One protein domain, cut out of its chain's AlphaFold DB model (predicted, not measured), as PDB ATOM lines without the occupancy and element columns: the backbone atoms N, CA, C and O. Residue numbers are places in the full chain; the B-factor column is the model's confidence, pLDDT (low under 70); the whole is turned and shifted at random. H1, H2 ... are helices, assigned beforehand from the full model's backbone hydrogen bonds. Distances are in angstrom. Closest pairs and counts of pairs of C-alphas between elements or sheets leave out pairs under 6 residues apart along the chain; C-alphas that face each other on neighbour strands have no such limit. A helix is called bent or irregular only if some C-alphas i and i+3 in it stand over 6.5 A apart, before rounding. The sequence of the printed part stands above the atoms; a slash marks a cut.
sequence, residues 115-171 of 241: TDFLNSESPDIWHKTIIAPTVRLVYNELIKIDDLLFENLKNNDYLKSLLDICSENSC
ATOM      1  N   THR A 115     -51.264   2.770  56.616       90.50
ATOM      2  CA  THR A 115     -51.597   2.948  58.038       90.50
ATOM      3  C   THR A 115     -51.766   4.423  58.391       90.50
ATOM      4  O   THR A 115     -52.750   4.787  59.029       90.50
ATOM      5  N   ASP A 116     -50.864   5.280  57.911       88.50
ATOM      6  CA  ASP A 116     -50.924   6.721  58.176       88.50
ATOM      7  C   ASP A 116     -52.150   7.371  57.528       88.50
ATOM      8  O   ASP A 116     -52.789   8.220  58.142       88.50
ATOM      9  N   PHE A 117     -52.531   6.927  56.324       91.75
ATOM     10  CA  PHE A 117     -53.760   7.379  55.668       91.75
ATOM     11  C   PHE A 117     -55.005   6.990  56.474       91.75
ATOM     12  O   PHE A 117     -55.862   7.834  56.707       91.75
ATOM     13  N   LEU A 118     -55.088   5.744  56.952       89.56
ATOM     14  CA  LEU A 118     -56.238   5.268  57.731       89.56
ATOM     15  C   LEU A 118     -56.407   5.986  59.079       89.56
ATOM     16  O   LEU A 118     -57.510   6.001  59.619       89.56
ATOM     17  N   ASN A 119     -55.328   6.560  59.616       89.81
ATOM     18  CA  ASN A 119     -55.328   7.290  60.884       89.81
ATOM     19  C   ASN A 119     -55.445   8.815  60.711       89.81
ATOM     20  O   ASN A 119     -55.451   9.536  61.707       89.81
ATOM     21  N   SER A 120     -55.492   9.317  59.477       89.31
ATOM     22  CA  SER A 120     -55.483  10.748  59.178       89.31
ATOM     23  C   SER A 120     -56.839  11.229  58.672       89.31
ATOM     24  O   SER A 120     -57.540  10.526  57.952       89.31
ATOM     25  N   GLU A 121     -57.178  12.473  59.001       85.00
ATOM     26  CA  GLU A 121     -58.357  13.171  58.473       85.00
ATOM     27  C   GLU A 121     -58.014  14.072  57.270       85.00
ATOM     28  O   GLU A 121     -58.898  14.674  56.666       85.00
ATOM     29  N   SER A 122     -56.730  14.179  56.903       86.31
ATOM     30  CA  SER A 122     -56.274  15.054  55.821       86.31
ATOM     31  C   SER A 122     -56.426  14.385  54.446       86.31
ATOM     32  O   SER A 122     -55.828  13.329  54.219       86.31
ATOM     33  N   PRO A 123     -57.121  15.011  53.478       78.56
ATOM     34  CA  PRO A 123     -57.220  14.497  52.106       78.56
ATOM     35  C   PRO A 123     -55.867  14.410  51.378       78.56
ATOM     36  O   PRO A 123     -55.676  13.574  50.492       78.56
ATOM     37  N   ASP A 124     -54.906  15.248  51.767       83.44
ATOM     38  CA  ASP A 124     -53.618  15.379  51.080       83.44
ATOM     39  C   ASP A 124     -52.672  14.207  51.361       83.44
ATOM     40  O   ASP A 124     -51.729  13.960  50.604       83.44
ATOM     41  N   ILE A 125     -52.921  13.448  52.434       89.88
ATOM     42  CA  ILE A 125     -52.061  12.327  52.815       89.88
ATOM     43  C   ILE A 125     -52.143  11.184  51.799       89.88
ATOM     44  O   ILE A 125     -51.133  10.536  51.548       89.88
ATOM     45  N   TRP A 126     -53.299  10.995  51.147       90.12
ATOM     46  CA  TRP A 126     -53.510   9.970  50.119       90.12
ATOM     47  C   TRP A 126     -52.519  10.116  48.957       90.12
ATOM     48  O   TRP A 126     -51.900   9.143  48.518       90.12
ATOM     49  N   HIS A 127     -52.315  11.351  48.492       91.56
ATOM     50  CA  HIS A 127     -51.377  11.629  47.409       91.56
ATOM     51  C   HIS A 127     -49.939  11.307  47.814       91.56
ATOM     52  O   HIS A 127     -49.197  10.725  47.026       91.56
ATOM     53  N   LYS A 128     -49.566  11.632  49.055       89.94
ATOM     54  CA  LYS A 128     -48.205  11.455  49.569       89.94
ATOM     55  C   LYS A 128     -47.859  10.004  49.898       89.94
ATOM     56  O   LYS A 128     -46.754   9.571  49.591       89.94
ATOM     57  N   THR A 129     -48.772   9.258  50.518       90.81
ATOM     58  CA  THR A 129     -48.483   7.913  51.047       90.81
ATOM     59  C   THR A 129     -48.866   6.788  50.092       90.81
ATOM     60  O   THR A 129     -48.313   5.696  50.199       90.81
ATOM     61  N   ILE A 130     -49.777   7.036  49.142       92.06
ATOM     62  CA  ILE A 130     -50.324   5.988  48.269       92.06
ATOM     63  C   ILE A 130     -50.071   6.298  46.799       92.06
ATOM     64  O   ILE A 130     -49.405   5.510  46.125       92.06
ATOM     65  N   ILE A 131     -50.563   7.433  46.291       93.44
ATOM     66  CA  ILE A 131     -50.489   7.722  44.850       93.44
ATOM     67  C   ILE A 131     -49.053   7.949  44.397       93.44
ATOM     68  O   ILE A 131     -48.602   7.240  43.503       93.44
ATOM     69  N   ALA A 132     -48.320   8.881  45.007       93.62
ATOM     70  CA  ALA A 132     -46.958   9.200  44.585       93.62
ATOM     71  C   ALA A 132     -46.017   7.973  44.629       93.62
ATOM     72  O   ALA A 132     -45.358   7.713  43.619       93.62
ATOM     73  N   PRO A 133     -46.003   7.142  45.694       94.19
ATOM     74  CA  PRO A 133     -45.216   5.905  45.706       94.19
ATOM     75  C   PRO A 133     -45.647   4.882  44.647       94.19
ATOM     76  O   PRO A 133     -44.795   4.256  44.017       94.19
ATOM     77  N   THR A 134     -46.954   4.725  44.409       94.31
ATOM     78  CA  THR A 134     -47.474   3.794  43.389       94.31
ATOM     79  C   THR A 134     -47.112   4.253  41.979       94.31
ATOM     80  O   THR A 134     -46.671   3.454  41.157       94.31
ATOM     81  N   VAL A 135     -47.255   5.549  41.700       93.12
ATOM     82  CA  VAL A 135     -46.883   6.145  40.415       93.12
ATOM     83  C   VAL A 135     -45.386   6.010  40.183       93.12
ATOM     84  O   VAL A 135     -44.989   5.596  39.099       93.12
ATOM     85  N   ARG A 136     -44.556   6.270  41.201       92.62
ATOM     86  CA  ARG A 136     -43.104   6.080  41.113       92.62
ATOM     87  C   ARG A 136     -42.733   4.631  40.784       92.62
ATOM     88  O   ARG A 136     -41.890   4.417  39.919       92.62
ATOM     89  N   LEU A 137     -43.372   3.649  41.428       92.62
ATOM     90  CA  LEU A 137     -43.173   2.227  41.119       92.62
ATOM     91  C   LEU A 137     -43.471   1.915  39.653       92.62
ATOM     92  O   LEU A 137     -42.625   1.364  38.953       92.62
ATOM     93  N   VAL A 138     -44.668   2.282  39.192       90.62
ATOM     94  CA  VAL A 138     -45.110   2.009  37.819       90.62
ATOM     95  C   VAL A 138     -44.200   2.717  36.817       90.62
ATOM     96  O   VAL A 138     -43.763   2.102  35.853       90.62
ATOM     97  N   TYR A 139     -43.858   3.980  37.073       89.44
ATOM     98  CA  TYR A 139     -42.948   4.767  36.246       89.44
ATOM     99  C   TYR A 139     -41.577   4.093  36.095       89.44
ATOM    100  O   TYR A 139     -41.087   3.944  34.977       89.44
ATOM    101  N   ASN A 140     -40.989   3.617  37.196       88.38
ATOM    102  CA  ASN A 140     -39.692   2.941  37.175       88.38
ATOM    103  C   ASN A 140     -39.725   1.612  36.400       88.38
ATOM    104  O   ASN A 140     -38.733   1.266  35.763       88.38
ATOM    105  N   GLU A 141     -40.828   0.859  36.447       86.56
ATOM    106  CA  GLU A 141     -40.973  -0.365  35.646       86.56
ATOM    107  C   GLU A 141     -41.218  -0.055  34.162       86.56
ATOM    108  O   GLU A 141     -40.658  -0.730  33.303       86.56
ATOM    109  N   LEU A 142     -41.986   0.994  33.850       85.75
ATOM    110  CA  LEU A 142     -42.246   1.412  32.469       85.75
ATOM    111  C   LEU A 142     -40.983   1.918  31.759       85.75
ATOM    112  O   LEU A 142     -40.797   1.596  30.589       85.75
ATOM    113  N   ILE A 143     -40.087   2.636  32.451       84.94
ATOM    114  CA  ILE A 143     -38.802   3.087  31.876       84.94
ATOM    115  C   ILE A 143     -37.991   1.920  31.313       84.94
ATOM    116  O   ILE A 143     -37.327   2.061  30.290       84.94
ATOM    117  N   LYS A 144     -38.027   0.759  31.974       85.38
ATOM    118  CA  LYS A 144     -37.228  -0.406  31.569       85.38
ATOM    119  C   LYS A 144     -37.690  -1.020  30.248       85.38
ATOM    120  O   LYS A 144     -36.941  -1.794  29.664       85.38
ATOM    121  N   ILE A 145     -38.921  -0.735  29.827       82.00
ATOM    122  CA  ILE A 145     -39.567  -1.372  28.674       82.00
ATOM    123  C   ILE A 145     -39.233  -0.631  27.358       82.00
ATOM    124  O   ILE A 145     -39.489  -1.185  26.299       82.00
ATOM    125  N   ASP A 146     -38.587   0.546  27.423       66.44
ATOM    126  CA  ASP A 146     -38.147   1.377  26.280       66.44
ATOM    127  C   ASP A 146     -39.212   1.505  25.171       66.44
ATOM    128  O   ASP A 146     -39.091   0.943  24.081       66.44
ATOM    129  N   ASP A 147     -40.308   2.211  25.483       67.44
ATOM    130  CA  ASP A 147     -41.474   2.347  24.602       67.44
ATOM    131  C   ASP A 147     -41.826   3.820  24.316       67.44
ATOM    132  O   ASP A 147     -41.750   4.691  25.186       67.44
ATOM    133  N   LEU A 148     -42.307   4.088  23.098       67.50
ATOM    134  CA  LEU A 148     -42.728   5.400  22.582       67.50
ATOM    135  C   LEU A 148     -43.805   6.068  23.460       67.50
ATOM    136  O   LEU A 148     -43.954   7.292  23.484       67.50
ATOM    137  N   LEU A 149     -44.581   5.253  24.180       67.38
ATOM    138  CA  LEU A 149     -45.623   5.689  25.107       67.38
ATOM    139  C   LEU A 149     -45.028   6.435  26.314       67.38
ATOM    140  O   LEU A 149     -45.612   7.411  26.791       67.38
ATOM    141  N   PHE A 150     -43.838   6.031  26.768       73.00
ATOM    142  CA  PHE A 150     -43.149   6.650  27.896       73.00
ATOM    143  C   PHE A 150     -42.675   8.079  27.588       73.00
ATOM    144  O   PHE A 150     -42.837   8.979  28.416       73.00
ATOM    145  N   GLU A 151     -42.178   8.324  26.374       74.00
ATOM    146  CA  GLU A 151     -41.703   9.650  25.952       74.00
ATOM    147  C   GLU A 151     -42.812  10.712  25.989       74.00
ATOM    148  O   GLU A 151     -42.595  11.842  26.433       74.00
ATOM    149  N   ASN A 152     -44.044  10.335  25.636       74.25
ATOM    150  CA  ASN A 152     -45.196  11.234  25.720       74.25
ATOM    151  C   ASN A 152     -45.602  11.555  27.169       74.25
ATOM    152  O   ASN A 152     -46.131  12.633  27.446       74.25
ATOM    153  N   LEU A 153     -45.350  10.639  28.108       76.25
ATOM    154  CA  LEU A 153     -45.698  10.812  29.521       76.25
ATOM    155  C   LEU A 153     -44.697  11.700  30.269       76.25
ATOM    156  O   LEU A 153     -45.093  12.431  31.178       76.25
ATOM    157  N   LYS A 154     -43.422  11.695  29.870       73.50
ATOM    158  CA  LYS A 154     -42.325  12.424  30.537       73.50
ATOM    159  C   LYS A 154     -42.552  13.938  30.645       73.50
ATOM    160  O   LYS A 154     -42.078  14.577  31.586       73.50
ATOM    161  N   ASN A 155     -43.307  14.515  29.712       80.75
ATOM    162  CA  ASN A 155     -43.581  15.953  29.670       80.75
ATOM    163  C   ASN A 155     -44.796  16.386  30.504       80.75
ATOM    164  O   ASN A 155     -45.091  17.576  30.556       80.75
ATOM    165  N   ASN A 156     -45.479  15.466  31.184       87.88
ATOM    166  CA  ASN A 156     -46.663  15.785  31.971       87.88
ATOM    167  C   ASN A 156     -46.298  16.416  33.330       87.88
ATOM    168  O   ASN A 156     -45.668  15.780  34.175       87.88
ATOM    169  N   ASP A 157     -46.734  17.655  33.562       90.44
ATOM    170  CA  ASP A 157     -46.414  18.397  34.791       90.44
ATOM    171  C   ASP A 157     -47.070  17.809  36.047       90.44
ATOM    172  O   ASP A 157     -46.478  17.834  37.127       90.44
ATOM    173  N   TYR A 158     -48.250  17.197  35.917       90.62
ATOM    174  CA  TYR A 158     -48.887  16.495  37.029       90.62
ATOM    175  C   TYR A 158     -48.088  15.245  37.421       90.62
ATOM    176  O   TYR A 158     -47.811  15.036  38.604       90.62
ATOM    177  N   LEU A 159     -47.621  14.463  36.440       89.88
ATOM    178  CA  LEU A 159     -46.734  13.323  36.685       89.88
ATOM    179  C   LEU A 159     -45.448  13.769  37.388       89.88
ATOM    180  O   LEU A 159     -45.078  13.163  38.391       89.88
ATOM    181  N   LYS A 160     -44.806  14.846  36.916       89.69
ATOM    182  CA  LYS A 160     -43.611  15.407  37.568       89.69
ATOM    183  C   LYS A 160     -43.889  15.775  39.023       89.69
ATOM    184  O   LYS A 160     -43.164  15.314  39.894       89.69
ATOM    185  N   SER A 161     -44.992  16.474  39.305       92.62
ATOM    186  CA  SER A 161     -45.339  16.840  40.685       92.62
ATOM    187  C   SER A 161     -45.543  15.626  41.605       92.62
ATOM    188  O   SER A 161     -45.137  15.657  42.764       92.62
ATOM    189  N   LEU A 162     -46.109  14.523  41.100       91.75
ATOM    190  CA  LEU A 162     -46.241  13.271  41.857       91.75
ATOM    191  C   LEU A 162     -44.896  12.568  42.065       91.75
ATOM    192  O   LEU A 162     -44.643  12.025  43.142       91.75
ATOM    193  N   LEU A 163     -44.026  12.580  41.055       90.56
ATOM    194  CA  LEU A 163     -42.674  12.042  41.170       90.56
ATOM    195  C   LEU A 163     -41.841  12.864  42.166       90.56
ATOM    196  O   LEU A 163     -41.093  12.276  42.942       90.56
ATOM    197  N   ASP A 164     -42.010  14.182  42.227       91.44
ATOM    198  CA  ASP A 164     -41.305  15.040  43.187       91.44
ATOM    199  C   ASP A 164     -41.711  14.742  44.640       91.44
ATOM    200  O   ASP A 164     -40.877  14.790  45.546       91.44
ATOM    201  N   ILE A 165     -42.972  14.360  44.871       91.75
ATOM    202  CA  ILE A 165     -43.465  13.956  46.197       91.75
ATOM    203  C   ILE A 165     -42.790  12.661  46.681       91.75
ATOM    204  O   ILE A 165     -42.485  12.533  47.868       91.75
ATOM    205  N   CYS A 166     -42.554  11.694  45.788       89.75
ATOM    206  CA  CYS A 166     -41.895  10.430  46.119       89.75
ATOM    207  C   CYS A 166     -40.579  10.292  45.352       89.75
ATOM    208  O   CYS A 166     -40.553   9.834  44.208       89.75
ATOM    209  N   SER A 167     -39.474  10.665  46.002       87.44
ATOM    210  CA  SER A 167     -38.133  10.503  45.431       87.44
ATOM    211  C   SER A 167     -37.780   9.032  45.182       87.44
ATOM    212  O   SER A 167     -38.341   8.122  45.792       87.44
ATOM    213  N   GLU A 168     -36.805   8.789  44.308       82.50
ATOM    214  CA  GLU A 168     -36.368   7.439  43.935       82.50
ATOM    215  C   GLU A 168     -35.896   6.601  45.138       82.50
ATOM    216  O   GLU A 168     -36.212   5.417  45.237       82.50
ATOM    217  N   ASN A 169     -35.248   7.238  46.118       83.50
ATOM    218  CA  ASN A 169     -34.797   6.583  47.352       83.50
ATOM    219  C   ASN A 169     -35.955   6.162  48.267       83.50
ATOM    220  O   ASN A 169     -35.811   5.226  49.057       83.50
ATOM    221  N   SER A 170     -37.091   6.849  48.157       84.12
ATOM    222  CA  SER A 170     -38.319   6.576  48.907       84.12
ATOM    223  C   SER A 170     -39.255   5.611  48.173       84.12
ATOM    224  O   SER A 170     -40.340   5.318  48.676       84.12
ATOM    225  N   CYS A 171     -38.863   5.126  46.989       86.50
ATOM    226  CA  CYS A 171     -39.661   4.191  46.214       86.50
ATOM    227  C   CYS A 171     -39.847   2.876  46.997       86.50
ATOM    228  O   CYS A 171     -38.863   2.324  47.512       86.50
TER     229      CYS A 171
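Overview. This is residues 115 to 171 of the 241 residues of an uncharacterized protein of Schistosoma mattheei (UniProt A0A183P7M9). One long, kinked helix, H2, runs along most of the length of a rod-shaped, loosely built model, with short H1 at its first end and H4 packed crosswise on its residues 127 to 136. Beyond the other end of H2 the chain folds back through H3, which is near H2, to reach H4; residues 119 to 124 and 144 to 149 stick out at the two ends. The printed part has 57 residues, with four named helices in the order H1, H2, H3, H4 and no named strand; its class is all helix. The whole is loose, with a radius of gyration of the C-alphas of 12.8 A and spans of 40 by 19 by 16 A.

Along the chain. Find C-alpha 115 at (-51.597, 2.948, 58.038), where H1, residues 115 to 118, begins. Go on to C-alpha 124 at (-53.618, 15.379, 51.080); from there H2, residues 124 to 143, runs 27.2 A from first to last C-alpha. Along it you meet a kink of 33 degrees near residue 131, and H2 is only just irregular: C-alphas 129 and 132 are 6.8 A apart. H3 holds residues 148 to 154 and is 10.6 A long. H4, residues 157 to 165, is 12.6 A long and ends with C-alpha 165 at (-43.465, 13.956, 46.197).

Arrangement. Start at H1, which touches H2 with residues 125 to 129 of H2 alone; the closest C-alphas, of Phe 117 and Ile 125, are 6.0 A apart. Farther along H2, look at residues 127 to 136, the part that touches H4: the closest C-alphas, of Ala 132 and Leu 162, are 5.0 A apart, and the two lines are about perpendicular at 74 degrees. H2 and H3 are close but not clearly touching, with the closest C-alphas, of Ile 143 and Phe 150, 6.9 A apart. These two run opposite ways at a shallow tilt of 34 degrees, only just short of steep. H3 and H4 are close but not clearly touching, the closest C-alphas being those of Leu 153 and Leu 159 at 7.7 A. H1 is apart from H3 and from H4. In H4 each O i to N i+4 pair is within hydrogen-bond range, against 12 of 16 in H2 and 2 of 3 in H3, while H1 is too short for such a pair.

Size, cuts and confidence. The two C-alphas farthest apart, of Asn 119 and Leu 148, are 40.4 A from each other. The printed part has no cut, and the three links between helices are tight. In the B-factor column, the mean pLDDT of the printed part is 86.1; look for values under 70 at residues 146 to 149, of which 148 and 149 belong to H3.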